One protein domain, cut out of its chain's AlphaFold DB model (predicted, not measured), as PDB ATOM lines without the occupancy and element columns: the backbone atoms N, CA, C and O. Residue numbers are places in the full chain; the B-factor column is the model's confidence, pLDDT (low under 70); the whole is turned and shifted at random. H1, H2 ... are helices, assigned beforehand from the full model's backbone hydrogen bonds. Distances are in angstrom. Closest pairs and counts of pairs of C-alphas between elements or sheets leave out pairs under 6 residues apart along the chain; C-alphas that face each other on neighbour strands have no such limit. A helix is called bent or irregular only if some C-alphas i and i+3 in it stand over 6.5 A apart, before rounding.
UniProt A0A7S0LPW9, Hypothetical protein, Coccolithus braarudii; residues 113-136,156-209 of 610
ATOM      1  N   SER A 113     -14.870 -20.342 -51.335       80.56
ATOM      2  CA  SER A 113     -15.148 -19.384 -50.267       80.56
ATOM      3  C   SER A 113     -16.516 -19.690 -49.648       80.56
ATOM      4  O   SER A 113     -17.467 -20.011 -50.368       80.56
ATOM      5  N   ILE A 114     -16.635 -19.576 -48.322       79.50
ATOM      6  CA  ILE A 114     -17.915 -19.775 -47.618       79.50
ATOM      7  C   ILE A 114     -19.054 -18.927 -48.226       79.50
ATOM      8  O   ILE A 114     -20.130 -19.487 -48.444       79.50
ATOM      9  N   PRO A 115     -18.851 -17.645 -48.603       81.31
ATOM     10  CA  PRO A 115     -19.877 -16.854 -49.281       81.31
ATOM     11  C   PRO A 115     -20.358 -17.465 -50.600       81.31
ATOM     12  O   PRO A 115     -21.555 -17.476 -50.870       81.31
ATOM     13  N   GLN A 116     -19.449 -18.009 -51.417       82.50
ATOM     14  CA  GLN A 116     -19.822 -18.681 -52.665       82.50
ATOM     15  C   GLN A 116     -20.590 -19.976 -52.402       82.50
ATOM     16  O   GLN A 116     -21.523 -20.283 -53.144       82.50
ATOM     17  N   LEU A 117     -20.209 -20.737 -51.370       82.81
ATOM     18  CA  LEU A 117     -20.912 -21.964 -50.995       82.81
ATOM     19  C   LEU A 117     -22.325 -21.647 -50.519       82.81
ATOM     20  O   LEU A 117     -23.288 -22.231 -51.009       82.81
ATOM     21  N   TYR A 118     -22.451 -20.657 -49.641       83.00
ATOM     22  CA  TYR A 118     -23.732 -20.186 -49.142       83.00
ATOM     23  C   TYR A 118     -24.624 -19.637 -50.263       83.00
ATOM     24  O   TYR A 118     -25.763 -20.073 -50.398       83.00
ATOM     25  N   ALA A 119     -24.103 -18.760 -51.128       84.88
ATOM     26  CA  ALA A 119     -24.860 -18.188 -52.244       84.88
ATOM     27  C   ALA A 119     -25.409 -19.255 -53.209       84.88
ATOM     28  O   ALA A 119     -26.448 -19.042 -53.828       84.88
ATOM     29  N   ARG A 120     -24.730 -20.403 -53.328       81.25
ATOM     30  CA  ARG A 120     -25.171 -21.534 -54.158       81.25
ATOM     31  C   ARG A 120     -26.094 -22.512 -53.444       81.25
ATOM     32  O   ARG A 120     -26.916 -23.124 -54.112       81.25
ATOM     33  N   LEU A 121     -25.971 -22.658 -52.127       82.06
ATOM     34  CA  LEU A 121     -26.889 -23.469 -51.322       82.06
ATOM     35  C   LEU A 121     -28.209 -22.738 -51.038       82.06
ATOM     36  O   LEU A 121     -29.237 -23.388 -50.893       82.06
ATOM     37  N   LYS A 122     -28.201 -21.399 -51.006       85.19
ATOM     38  CA  LYS A 122     -29.371 -20.548 -50.724       85.19
ATOM     39  C   LYS A 122     -30.607 -20.851 -51.596       85.19
ATOM     40  O   LYS A 122     -31.693 -20.925 -51.039       85.19
ATOM     41  N   PRO A 123     -30.511 -21.069 -52.920       84.19
ATOM     42  CA  PRO A 123     -31.683 -21.392 -53.738       84.19
ATOM     43  C   PRO A 123     -32.254 -22.785 -53.444       84.19
ATOM     44  O   PRO A 123     -33.448 -23.007 -53.617       84.19
ATOM     45  N   GLU A 124     -31.412 -23.729 -53.012       80.62
ATOM     46  CA  GLU A 124     -31.837 -25.093 -52.687       80.62
ATOM     47  C   GLU A 124     -32.234 -25.251 -51.211       80.62
ATOM     48  O   GLU A 124     -32.835 -26.262 -50.857       80.62
ATOM     49  N   SER A 125     -31.960 -24.268 -50.340       81.88
ATOM     50  CA  SER A 125     -32.198 -24.406 -48.898       81.88
ATOM     51  C   SER A 125     -33.669 -24.598 -48.549       81.88
ATOM     52  O   SER A 125     -33.967 -25.318 -47.602       81.88
ATOM     53  N   PHE A 126     -34.587 -24.007 -49.322       84.25
ATOM     54  CA  PHE A 126     -36.022 -24.196 -49.120       84.25
ATOM     55  C   PHE A 126     -36.455 -25.631 -49.455       84.25
ATOM     56  O   PHE A 126     -37.031 -26.312 -48.614       84.25
ATOM     57  N   ALA A 127     -36.086 -26.139 -50.637       81.88
ATOM     58  CA  ALA A 127     -36.410 -27.508 -51.052       81.88
ATOM     59  C   ALA A 127     -35.734 -28.566 -50.161       81.88
ATOM     60  O   ALA A 127     -36.322 -29.604 -49.849       81.88
ATOM     61  N   LEU A 128     -34.499 -28.301 -49.722       78.75
ATOM     62  CA  LEU A 128     -33.787 -29.156 -48.777       78.75
ATOM     63  C   LEU A 128     -34.481 -29.154 -47.411       78.75
ATOM     64  O   LEU A 128     -34.611 -30.209 -46.796       78.75
ATOM     65  N   CYS A 129     -34.948 -27.988 -46.957       82.69
ATOM     66  CA  CYS A 129     -35.722 -27.859 -45.730       82.69
ATOM     67  C   CYS A 129     -37.039 -28.637 -45.813       82.69
ATOM     68  O   CYS A 129     -37.329 -29.387 -44.888       82.69
ATOM     69  N   GLU A 130     -37.797 -28.527 -46.910       82.50
ATOM     70  CA  GLU A 130     -39.040 -29.291 -47.088       82.50
ATOM     71  C   GLU A 130     -38.764 -30.794 -47.067       82.50
ATOM     72  O   GLU A 130     -39.385 -31.520 -46.299       82.50
ATOM     73  N   THR A 131     -37.750 -31.251 -47.808       79.25
ATOM     74  CA  THR A 131     -37.378 -32.674 -47.854       79.25
ATOM     75  C   THR A 131     -36.945 -33.196 -46.479       79.25
ATOM     76  O   THR A 131     -37.310 -34.304 -46.084       79.25
ATOM     77  N   LEU A 132     -36.158 -32.408 -45.736       77.25
ATOM     78  CA  LEU A 132     -35.745 -32.758 -44.378       77.25
ATOM     79  C   LEU A 132     -36.942 -32.777 -43.434       77.25
ATOM     80  O   LEU A 132     -37.067 -33.714 -42.651       77.25
ATOM     81  N   CYS A 133     -37.828 -31.790 -43.536       81.50
ATOM     82  CA  CYS A 133     -39.018 -31.695 -42.709       81.50
ATOM     83  C   CYS A 133     -39.990 -32.856 -42.964       81.50
ATOM     84  O   CYS A 133     -40.454 -33.470 -42.008       81.50
ATOM     85  N   ASP A 134     -40.194 -33.243 -44.223       81.25
ATOM     86  CA  ASP A 134     -40.997 -34.409 -44.607       81.25
ATOM     87  C   ASP A 134     -40.389 -35.730 -44.103       81.25
ATOM     88  O   ASP A 134     -41.101 -36.710 -43.877       81.25
ATOM     89  N   SER A 135     -39.065 -35.769 -43.916       77.12
ATOM     90  CA  SER A 135     -38.352 -36.931 -43.375       77.12
ATOM     91  C   SER A 135     -38.320 -36.993 -41.842       77.12
ATOM     92  O   SER A 135     -37.878 -38.005 -41.289       77.12
ATOM     93  N   LEU A 136     -38.770 -35.942 -41.140       76.56
ATOM     94  CA  LEU A 136     -38.784 -35.929 -39.679       76.56
ATOM     95  C   LEU A 136     -39.822 -36.934 -39.156       76.56
ATOM     96  O   LEU A 136     -40.996 -36.866 -39.528       76.56
ATOM     97  N   ALA A 156     -35.278 -32.575 -34.133       66.00
ATOM     98  CA  ALA A 156     -36.732 -32.438 -34.188       66.00
ATOM     99  C   ALA A 156     -37.309 -31.867 -32.880       66.00
ATOM    100  O   ALA A 156     -38.089 -30.918 -32.909       66.00
ATOM    101  N   ASP A 157     -36.893 -32.404 -31.728       70.50
ATOM    102  CA  ASP A 157     -37.302 -31.927 -30.401       70.50
ATOM    103  C   ASP A 157     -36.796 -30.503 -30.136       70.50
ATOM    104  O   ASP A 157     -37.544 -29.664 -29.639       70.50
ATOM    105  N   ALA A 158     -35.561 -30.180 -30.537       71.62
ATOM    106  CA  ALA A 158     -35.052 -28.815 -30.469       71.62
ATOM    107  C   ALA A 158     -35.902 -27.864 -31.326       71.62
ATOM    108  O   ALA A 158     -36.343 -26.834 -30.822       71.62
ATOM    109  N   ALA A 159     -36.198 -28.218 -32.581       66.44
ATOM    110  CA  ALA A 159     -37.052 -27.407 -33.446       66.44
ATOM    111  C   ALA A 159     -38.442 -27.184 -32.820       66.44
ATOM    112  O   ALA A 159     -38.908 -26.051 -32.737       66.44
ATOM    113  N   LEU A 160     -39.070 -28.230 -32.278       69.25
ATOM    114  CA  LEU A 160     -40.367 -28.116 -31.602       69.25
ATOM    115  C   LEU A 160     -40.316 -27.226 -30.349       69.25
ATOM    116  O   LEU A 160     -41.251 -26.469 -30.094       69.25
ATOM    117  N   ARG A 161     -39.225 -27.275 -29.574       73.38
ATOM    118  CA  ARG A 161     -39.050 -26.445 -28.369       73.38
ATOM    119  C   ARG A 161     -38.749 -24.987 -28.678       73.38
ATOM    120  O   ARG A 161     -39.190 -24.113 -27.934       73.38
ATOM    121  N   PHE A 162     -37.986 -24.721 -29.733       71.31
ATOM    122  CA  PHE A 162     -37.645 -23.358 -30.128       71.31
ATOM    123  C   PHE A 162     -38.782 -22.670 -30.900       71.31
ATOM    124  O   PHE A 162     -38.835 -21.441 -30.887       71.31
ATOM    125  N   PHE A 163     -39.722 -23.423 -31.495       68.94
ATOM    126  CA  PHE A 163     -40.789 -22.879 -32.355       68.94
ATOM    127  C   PHE A 163     -42.213 -23.339 -31.966       68.94
ATOM    128  O   PHE A 163     -42.929 -23.917 -32.788       68.94
ATOM    129  N   PRO A 164     -42.678 -23.055 -30.734       63.28
ATOM    130  CA  PRO A 164     -43.976 -23.526 -30.241       63.28
ATOM    131  C   PRO A 164     -45.183 -22.897 -30.957       63.28
ATOM    132  O   PRO A 164     -46.261 -23.477 -30.942       63.28
ATOM    133  N   GLU A 165     -45.024 -21.737 -31.606       65.31
ATOM    134  CA  GLU A 165     -46.130 -21.047 -32.292       65.31
ATOM    135  C   GLU A 165     -46.518 -21.680 -33.639       65.31
ATOM    136  O   GLU A 165     -47.515 -21.278 -34.230       65.31
ATOM    137  N   HIS A 166     -45.722 -22.613 -34.171       59.16
ATOM    138  CA  HIS A 166     -45.926 -23.189 -35.513       59.16
ATOM    139  C   HIS A 166     -46.307 -24.679 -35.475       59.16
ATOM    140  O   HIS A 166     -46.552 -25.281 -36.522       59.16
ATOM    141  N   GLY A 167     -46.373 -25.272 -34.280       55.09
ATOM    142  CA  GLY A 167     -46.911 -26.609 -34.057       55.09
ATOM    143  C   GLY A 167     -48.365 -26.516 -33.615       55.09
ATOM    144  O   GLY A 167     -48.642 -26.164 -32.471       55.09
ATOM    145  N   ASP A 168     -49.299 -26.854 -34.501       56.97
ATOM    146  CA  ASP A 168     -50.682 -27.060 -34.083       56.97
ATOM    147  C   ASP A 168     -50.701 -28.292 -33.164       56.97
ATOM    148  O   ASP A 168     -50.253 -29.373 -33.554       56.97
ATOM    149  N   VAL A 169     -51.189 -28.136 -31.929       54.16
ATOM    150  CA  VAL A 169     -51.041 -29.091 -30.800       54.16
ATOM    151  C   VAL A 169     -51.613 -30.496 -31.092       54.16
ATOM    152  O   VAL A 169     -51.417 -31.433 -30.320       54.16
ATOM    153  N   LEU A 170     -52.284 -30.681 -32.230       57.53
ATOM    154  CA  LEU A 170     -52.877 -31.941 -32.679       57.53
ATOM    155  C   LEU A 170     -52.555 -32.311 -34.145       57.53
ATOM    156  O   LEU A 170     -53.051 -33.330 -34.619       57.53
ATOM    157  N   GLY A 171     -51.756 -31.521 -34.875       59.94
ATOM    158  CA  GLY A 171     -51.834 -31.471 -36.343       59.94
ATOM    159  C   GLY A 171     -50.518 -31.494 -37.119       59.94
ATOM    160  O   GLY A 171     -50.457 -30.873 -38.167       59.94
ATOM    161  N   GLY A 172     -49.480 -32.194 -36.657       68.50
ATOM    162  CA  GLY A 172     -48.227 -32.324 -37.416       68.50
ATOM    163  C   GLY A 172     -47.457 -31.005 -37.603       68.50
ATOM    164  O   GLY A 172     -47.931 -29.915 -37.296       68.50
ATOM    165  N   ILE A 173     -46.215 -31.101 -38.071       74.38
ATOM    166  CA  ILE A 173     -45.391 -29.923 -38.364       74.38
ATOM    167  C   ILE A 173     -45.784 -29.428 -39.755       74.38
ATOM    168  O   ILE A 173     -45.650 -30.164 -40.731       74.38
ATOM    169  N   ASN A 174     -46.264 -28.188 -39.871       84.06
ATOM    170  CA  ASN A 174     -46.483 -27.590 -41.186       84.06
ATOM    171  C   ASN A 174     -45.129 -27.184 -41.792       84.06
ATOM    172  O   ASN A 174     -44.634 -26.080 -41.552       84.06
ATOM    173  N   CYS A 175     -44.537 -28.088 -42.576       83.19
ATOM    174  CA  CYS A 175     -43.211 -27.920 -43.168       83.19
ATOM    175  C   CYS A 175     -43.072 -26.655 -44.017       83.19
ATOM    176  O   CYS A 175     -42.046 -25.985 -43.940       83.19
ATOM    177  N   THR A 176     -44.125 -26.252 -44.734       87.00
ATOM    178  CA  THR A 176     -44.104 -25.004 -45.519       87.00
ATOM    179  C   THR A 176     -43.953 -23.763 -44.637       87.00
ATOM    180  O   THR A 176     -43.208 -22.846 -44.980       87.00
ATOM    181  N   SER A 177     -44.595 -23.749 -43.462       84.94
ATOM    182  CA  SER A 177     -44.482 -22.654 -42.491       84.94
ATOM    183  C   SER A 177     -43.097 -22.624 -41.839       84.94
ATOM    184  O   SER A 177     -42.469 -21.570 -41.756       84.94
ATOM    185  N   LEU A 178     -42.581 -23.794 -41.442       81.62
ATOM    186  CA  LEU A 178     -41.246 -23.916 -40.852       81.62
ATOM    187  C   LEU A 178     -40.156 -23.473 -41.839       81.62
ATOM    188  O   LEU A 178     -39.295 -22.671 -41.485       81.62
ATOM    189  N   CYS A 179     -40.207 -23.955 -43.080       86.25
ATOM    190  CA  CYS A 179     -39.220 -23.615 -44.100       86.25
ATOM    191  C   CYS A 179     -39.345 -22.167 -44.576       86.25
ATOM    192  O   CYS A 179     -38.321 -21.511 -44.763       86.25
ATOM    193  N   GLY A 180     -40.568 -21.633 -44.663       88.94
ATOM    194  CA  GLY A 180     -40.796 -20.208 -44.892       88.94
ATOM    195  C   GLY A 180     -40.179 -19.347 -43.788       88.94
ATOM    196  O   GLY A 180     -39.483 -18.382 -44.085       88.94
ATOM    197  N   TRP A 181     -40.333 -19.736 -42.518       85.19
ATOM    198  CA  TRP A 181     -39.702 -19.033 -41.400       85.19
ATOM    199  C   TRP A 181     -38.169 -19.114 -41.437       85.19
ATOM    200  O   TRP A 181     -37.497 -18.105 -41.208       85.19
ATOM    201  N   VAL A 182     -37.597 -20.284 -41.752       82.19
ATOM    202  CA  VAL A 182     -36.141 -20.437 -41.925       82.19
ATOM    203  C   VAL A 182     -35.638 -19.505 -43.029       82.19
ATOM    204  O   VAL A 182     -34.634 -18.819 -42.839       82.19
ATOM    205  N   GLU A 183     -36.350 -19.423 -44.150       87.31
ATOM    206  CA  GLU A 183     -35.994 -18.553 -45.270       87.31
ATOM    207  C   GLU A 183     -36.124 -17.059 -44.936       87.31
ATOM    208  O   GLU A 183     -35.228 -16.283 -45.267       87.31
ATOM    209  N   THR A 184     -37.194 -16.632 -44.259       89.00
ATOM    210  CA  THR A 184     -37.435 -15.202 -43.990       89.00
ATOM    211  C   THR A 184     -36.701 -14.673 -42.764       89.00
ATOM    212  O   THR A 184     -36.394 -13.485 -42.709       89.00
ATOM    213  N   SER A 185     -36.450 -15.521 -41.768       83.50
ATOM    214  CA  SER A 185     -35.987 -15.087 -40.443       83.50
ATOM    215  C   SER A 185     -34.561 -15.535 -40.149       83.50
ATOM    216  O   SER A 185     -33.771 -14.756 -39.623       83.50
ATOM    217  N   VAL A 186     -34.204 -16.777 -40.495       80.12
ATOM    218  CA  VAL A 186     -32.882 -17.338 -40.173       80.12
ATOM    219  C   VAL A 186     -31.877 -17.024 -41.266       80.12
ATOM    220  O   VAL A 186     -30.784 -16.546 -40.968       80.12
ATOM    221  N   LEU A 187     -32.242 -17.254 -42.529       83.31
ATOM    222  CA  LEU A 187     -31.354 -17.043 -43.668       83.31
ATOM    223  C   LEU A 187     -30.773 -15.620 -43.699       83.31
ATOM    224  O   LEU A 187     -29.558 -15.523 -43.808       83.31
ATOM    225  N   PRO A 188     -31.546 -14.529 -43.513       86.88
ATOM    226  CA  PRO A 188     -30.998 -13.173 -43.528       86.88
ATOM    227  C   PRO A 188     -30.074 -12.875 -42.344       86.88
ATOM    228  O   PRO A 188     -29.110 -12.128 -42.496       86.88
ATOM    229  N   VAL A 189     -30.323 -13.463 -41.167       83.56
ATOM    230  CA  VAL A 189     -29.434 -13.333 -39.994       83.56
ATOM    231  C   VAL A 189     -28.131 -14.094 -40.219       83.56
ATOM    232  O   VAL A 189     -27.057 -13.596 -39.889       83.56
ATOM    233  N   VAL A 190     -28.207 -15.280 -40.821       79.94
ATOM    234  CA  VAL A 190     -27.034 -16.070 -41.214       79.94
ATOM    235  C   VAL A 190     -26.264 -15.365 -42.328       79.94
ATOM    236  O   VAL A 190     -25.046 -15.307 -42.266       79.94
ATOM    237  N   GLU A 191     -26.951 -14.785 -43.308       84.25
ATOM    238  CA  GLU A 191     -26.363 -14.046 -44.424       84.25
ATOM    239  C   GLU A 191     -25.651 -12.791 -43.927       84.25
ATOM    240  O   GLU A 191     -24.485 -12.585 -44.237       84.25
ATOM    241  N   THR A 192     -26.307 -11.989 -43.088       83.81
ATOM    242  CA  THR A 192     -25.673 -10.828 -42.454       83.81
ATOM    243  C   THR A 192     -24.507 -11.254 -41.566       83.81
ATOM    244  O   THR A 192     -23.432 -10.695 -41.702       83.81
ATOM    245  N   SER A 193     -24.633 -12.299 -40.748       77.38
ATOM    246  CA  SER A 193     -23.530 -12.748 -39.879       77.38
ATOM    247  C   SER A 193     -22.349 -13.362 -40.649       77.38
ATOM    248  O   SER A 193     -21.200 -13.133 -40.283       77.38
ATOM    249  N   LEU A 194     -22.604 -14.128 -41.718       73.31
ATOM    250  CA  LEU A 194     -21.569 -14.748 -42.556       73.31
ATOM    251  C   LEU A 194     -20.920 -13.757 -43.525       73.31
ATOM    252  O   LEU A 194     -19.751 -13.926 -43.859       73.31
ATOM    253  N   LEU A 195     -21.666 -12.763 -44.019       72.94
ATOM    254  CA  LEU A 195     -21.182 -11.813 -45.025       72.94
ATOM    255  C   LEU A 195     -20.718 -10.476 -44.434       72.94
ATOM    256  O   LEU A 195     -19.961  -9.780 -45.101       72.94
ATOM    257  N   SER A 196     -21.148 -10.091 -43.225       67.25
ATOM    258  CA  SER A 196     -20.800  -8.785 -42.634       67.25
ATOM    259  C   SER A 196     -19.543  -8.794 -41.768       67.25
ATOM    260  O   SER A 196     -19.192  -7.748 -41.225       67.25
ATOM    261  N   HIS A 197     -18.880  -9.936 -41.568       55.72
ATOM    262  CA  HIS A 197     -17.604  -9.945 -40.861       55.72
ATOM    263  C   HIS A 197     -16.459  -9.664 -41.839       55.72
ATOM    264  O   HIS A 197     -15.942 -10.576 -42.481       55.72
ATOM    265  N   ASP A 198     -15.987  -8.411 -41.828       56.88
ATOM    266  CA  ASP A 198     -14.639  -8.002 -42.268       56.88
ATOM    267  C   ASP A 198     -13.511  -8.797 -41.551       56.88
ATOM    268  O   ASP A 198     -12.332  -8.657 -41.870       56.88
ATOM    269  N   GLU A 199     -13.871  -9.668 -40.598       51.78
ATOM    270  CA  GLU A 199     -13.001 -10.512 -39.782       51.78
ATOM    271  C   GLU A 199     -13.186 -12.024 -39.999       51.78
ATOM    272  O   GLU A 199     -12.752 -12.802 -39.155       51.78
ATOM    273  N   LEU A 200     -13.805 -12.502 -41.084       54.84
ATOM    274  CA  LEU A 200     -13.587 -13.902 -41.477       54.84
ATOM    275  C   LEU A 200     -12.260 -13.952 -42.250       54.84
ATOM    276  O   LEU A 200     -12.273 -13.672 -43.452       54.84
ATOM    277  N   PRO A 201     -11.105 -14.247 -41.608       54.41
ATOM    278  CA  PRO A 201      -9.828 -14.325 -42.304       54.41
ATOM    279  C   PRO A 201      -9.967 -15.374 -43.398       54.41
ATOM    280  O   PRO A 201     -10.099 -16.549 -43.075       54.41
ATOM    281  N   SER A 202     -10.028 -14.929 -44.660       54.78
ATOM    282  CA  SER A 202     -10.055 -15.751 -45.878       54.78
ATOM    283  C   SER A 202     -10.542 -17.179 -45.618       54.78
ATOM    284  O   SER A 202      -9.739 -18.112 -45.611       54.78
ATOM    285  N   SER A 203     -11.827 -17.349 -45.301       55.16
ATOM    286  CA  SER A 203     -12.377 -18.658 -44.956       55.16
ATOM    287  C   SER A 203     -12.546 -19.490 -46.231       55.16
ATOM    288  O   SER A 203     -13.639 -19.652 -46.779       55.16
ATOM    289  N   SER A 204     -11.421 -19.973 -46.765       60.44
ATOM    290  CA  SER A 204     -11.403 -21.067 -47.724       60.44
ATOM    291  C   SER A 204     -11.825 -22.327 -46.982       60.44
ATOM    292  O   SER A 204     -11.239 -22.711 -45.969       60.44
ATOM    293  N   LEU A 205     -12.879 -22.974 -47.468       63.06
ATOM    294  CA  LEU A 205     -13.203 -24.319 -47.026       63.06
ATOM    295  C   LEU A 205     -12.243 -25.284 -47.726       63.06
ATOM    296  O   LEU A 205     -12.594 -25.861 -48.748       63.06
ATOM    297  N   ASP A 206     -11.035 -25.453 -47.192       62.19
ATOM    298  CA  ASP A 206     -10.069 -26.399 -47.751       62.19
ATOM    299  C   ASP A 206     -10.420 -27.834 -47.335       62.19
ATOM    300  O   ASP A 206      -9.974 -28.364 -46.315       62.19
ATOM    301  N   GLY A 207     -11.252 -28.483 -48.150       64.88
ATOM    302  CA  GLY A 207     -11.459 -29.923 -48.072       64.88
ATOM    303  C   GLY A 207     -10.242 -30.651 -48.636       64.88
ATOM    304  O   GLY A 207      -9.982 -30.546 -49.828       64.88
ATOM    305  N   ASN A 208      -9.516 -31.396 -47.798       66.69
ATOM    306  CA  ASN A 208      -8.388 -32.226 -48.224       66.69
ATOM    307  C   ASN A 208      -8.703 -33.708 -48.004       66.69
ATOM    308  O   ASN A 208      -8.802 -34.181 -46.868       66.69
ATOM    309  N   LEU A 209      -8.809 -34.470 -49.091       69.19
ATOM    310  CA  LEU A 209      -8.907 -35.925 -49.023       69.19
ATOM    311  C   LEU A 209      -7.512 -36.519 -48.805       69.19
ATOM    312  O   LEU A 209      -6.698 -36.604 -49.721       69.19
TER     313      LEU A 209
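What this domain is: This is residues 113 to 136 and 156 to 209 of the 610 residues of the protein "Hypothetical protein" of Coccolithus braarudii (UniProt A0A7S0LPW9). What shape does this model have? A long helix, H4, runs along the longest axis, and two shorter helices, H1 and then H2, follow one another along one side of it, with H2 packed on its first part and H1 near its last residue. The small helix H3 lies off to the side, apart from the other three, and two long stretches, residues 163 to 174 before H4 and residues 196 to 209 after it, have no named element. How much is printed, and how is it made up? The 78 printed residues include four named helices in the order H1, H2, H3, H4, which hold 46 residues, and no named strand, and the class is all helix. How compact is it? It is loose, with a radius of gyration of the C-alphas of 15.4 A, and elongated, spanning 48 by 28 by 21 A.

How they stand to each other: What touches the longest helix? H4, residues 175 to 195, touches H2, residues 125 to 134, with residues 175 to 183 alone. The closest C-alphas, those of Cys 133 and Cys 175, are 5.7 A apart, and the two run opposite ways at a steep tilt of 40 degrees. What is near its last residue? H1, residues 114 to 121, is close to H4 but not clearly touching it, with 2 pairs of C-alphas within 8 A, the closest being those of Pro 115 and Leu 195 at 6.7 A. H1 and H4 run opposite ways at a shallow tilt of 22 degrees, while H1 and H2 meet only through their link. Does the remaining helix touch any of these? H3, residues 156 to 162, touches no helix and is apart from H1, from H2 and from H4. Do the backbones of the helices keep their spacing? In H1, H2 and H3 every O i to N i+4 pair is within hydrogen-bond range, and in H4 14 of 17 are.

Where its parts are: Where does H4 begin and end? It begins at C-alpha 175, at (-43.211, -27.920, -43.168), and ends at C-alpha 195, at (-21.182, -11.813, -45.025), 27.4 A from first to last. Is it straight? H4 has a kink of 31 degrees near residue 189. It is neither bent nor irregular, but only just: C-alphas 184 and 187 are 6.4 A apart. Where are the shorter helices? H2 is 14.0 A from C-alpha 125 to C-alpha 134. H1, Ile 114 to Leu 121, begins at C-alpha 114, at (-17.915, -19.775, -47.618), and is 10.4 A long, and H3, Ala 156 to Phe 162, is 10.0 A long.

The domain as a whole: How far does the printed part reach? The two C-alphas farthest apart, those of Leu 170 and Ser 202, are 47.6 A apart, and the first and last printed C-alphas, those of Ser 113 and Leu 209, are 17.7 A apart. Where is the cut, and how do the links run? Residues 137 to 155 are not printed, and C-alphas 136 and 156 are 6.8 A apart across the cut, which lies in the link from H2 to H3. Of the links that are printed whole, H1 to H2 is tight, with 3 residues between them, and H3 to H4 is long, with 12. Where is confidence low? The mean pLDDT of the printed part is 74.2, and 27 residues are under 70: residue 156, residues 159 to 160, residues 163 to 172 and residues 196 to 209.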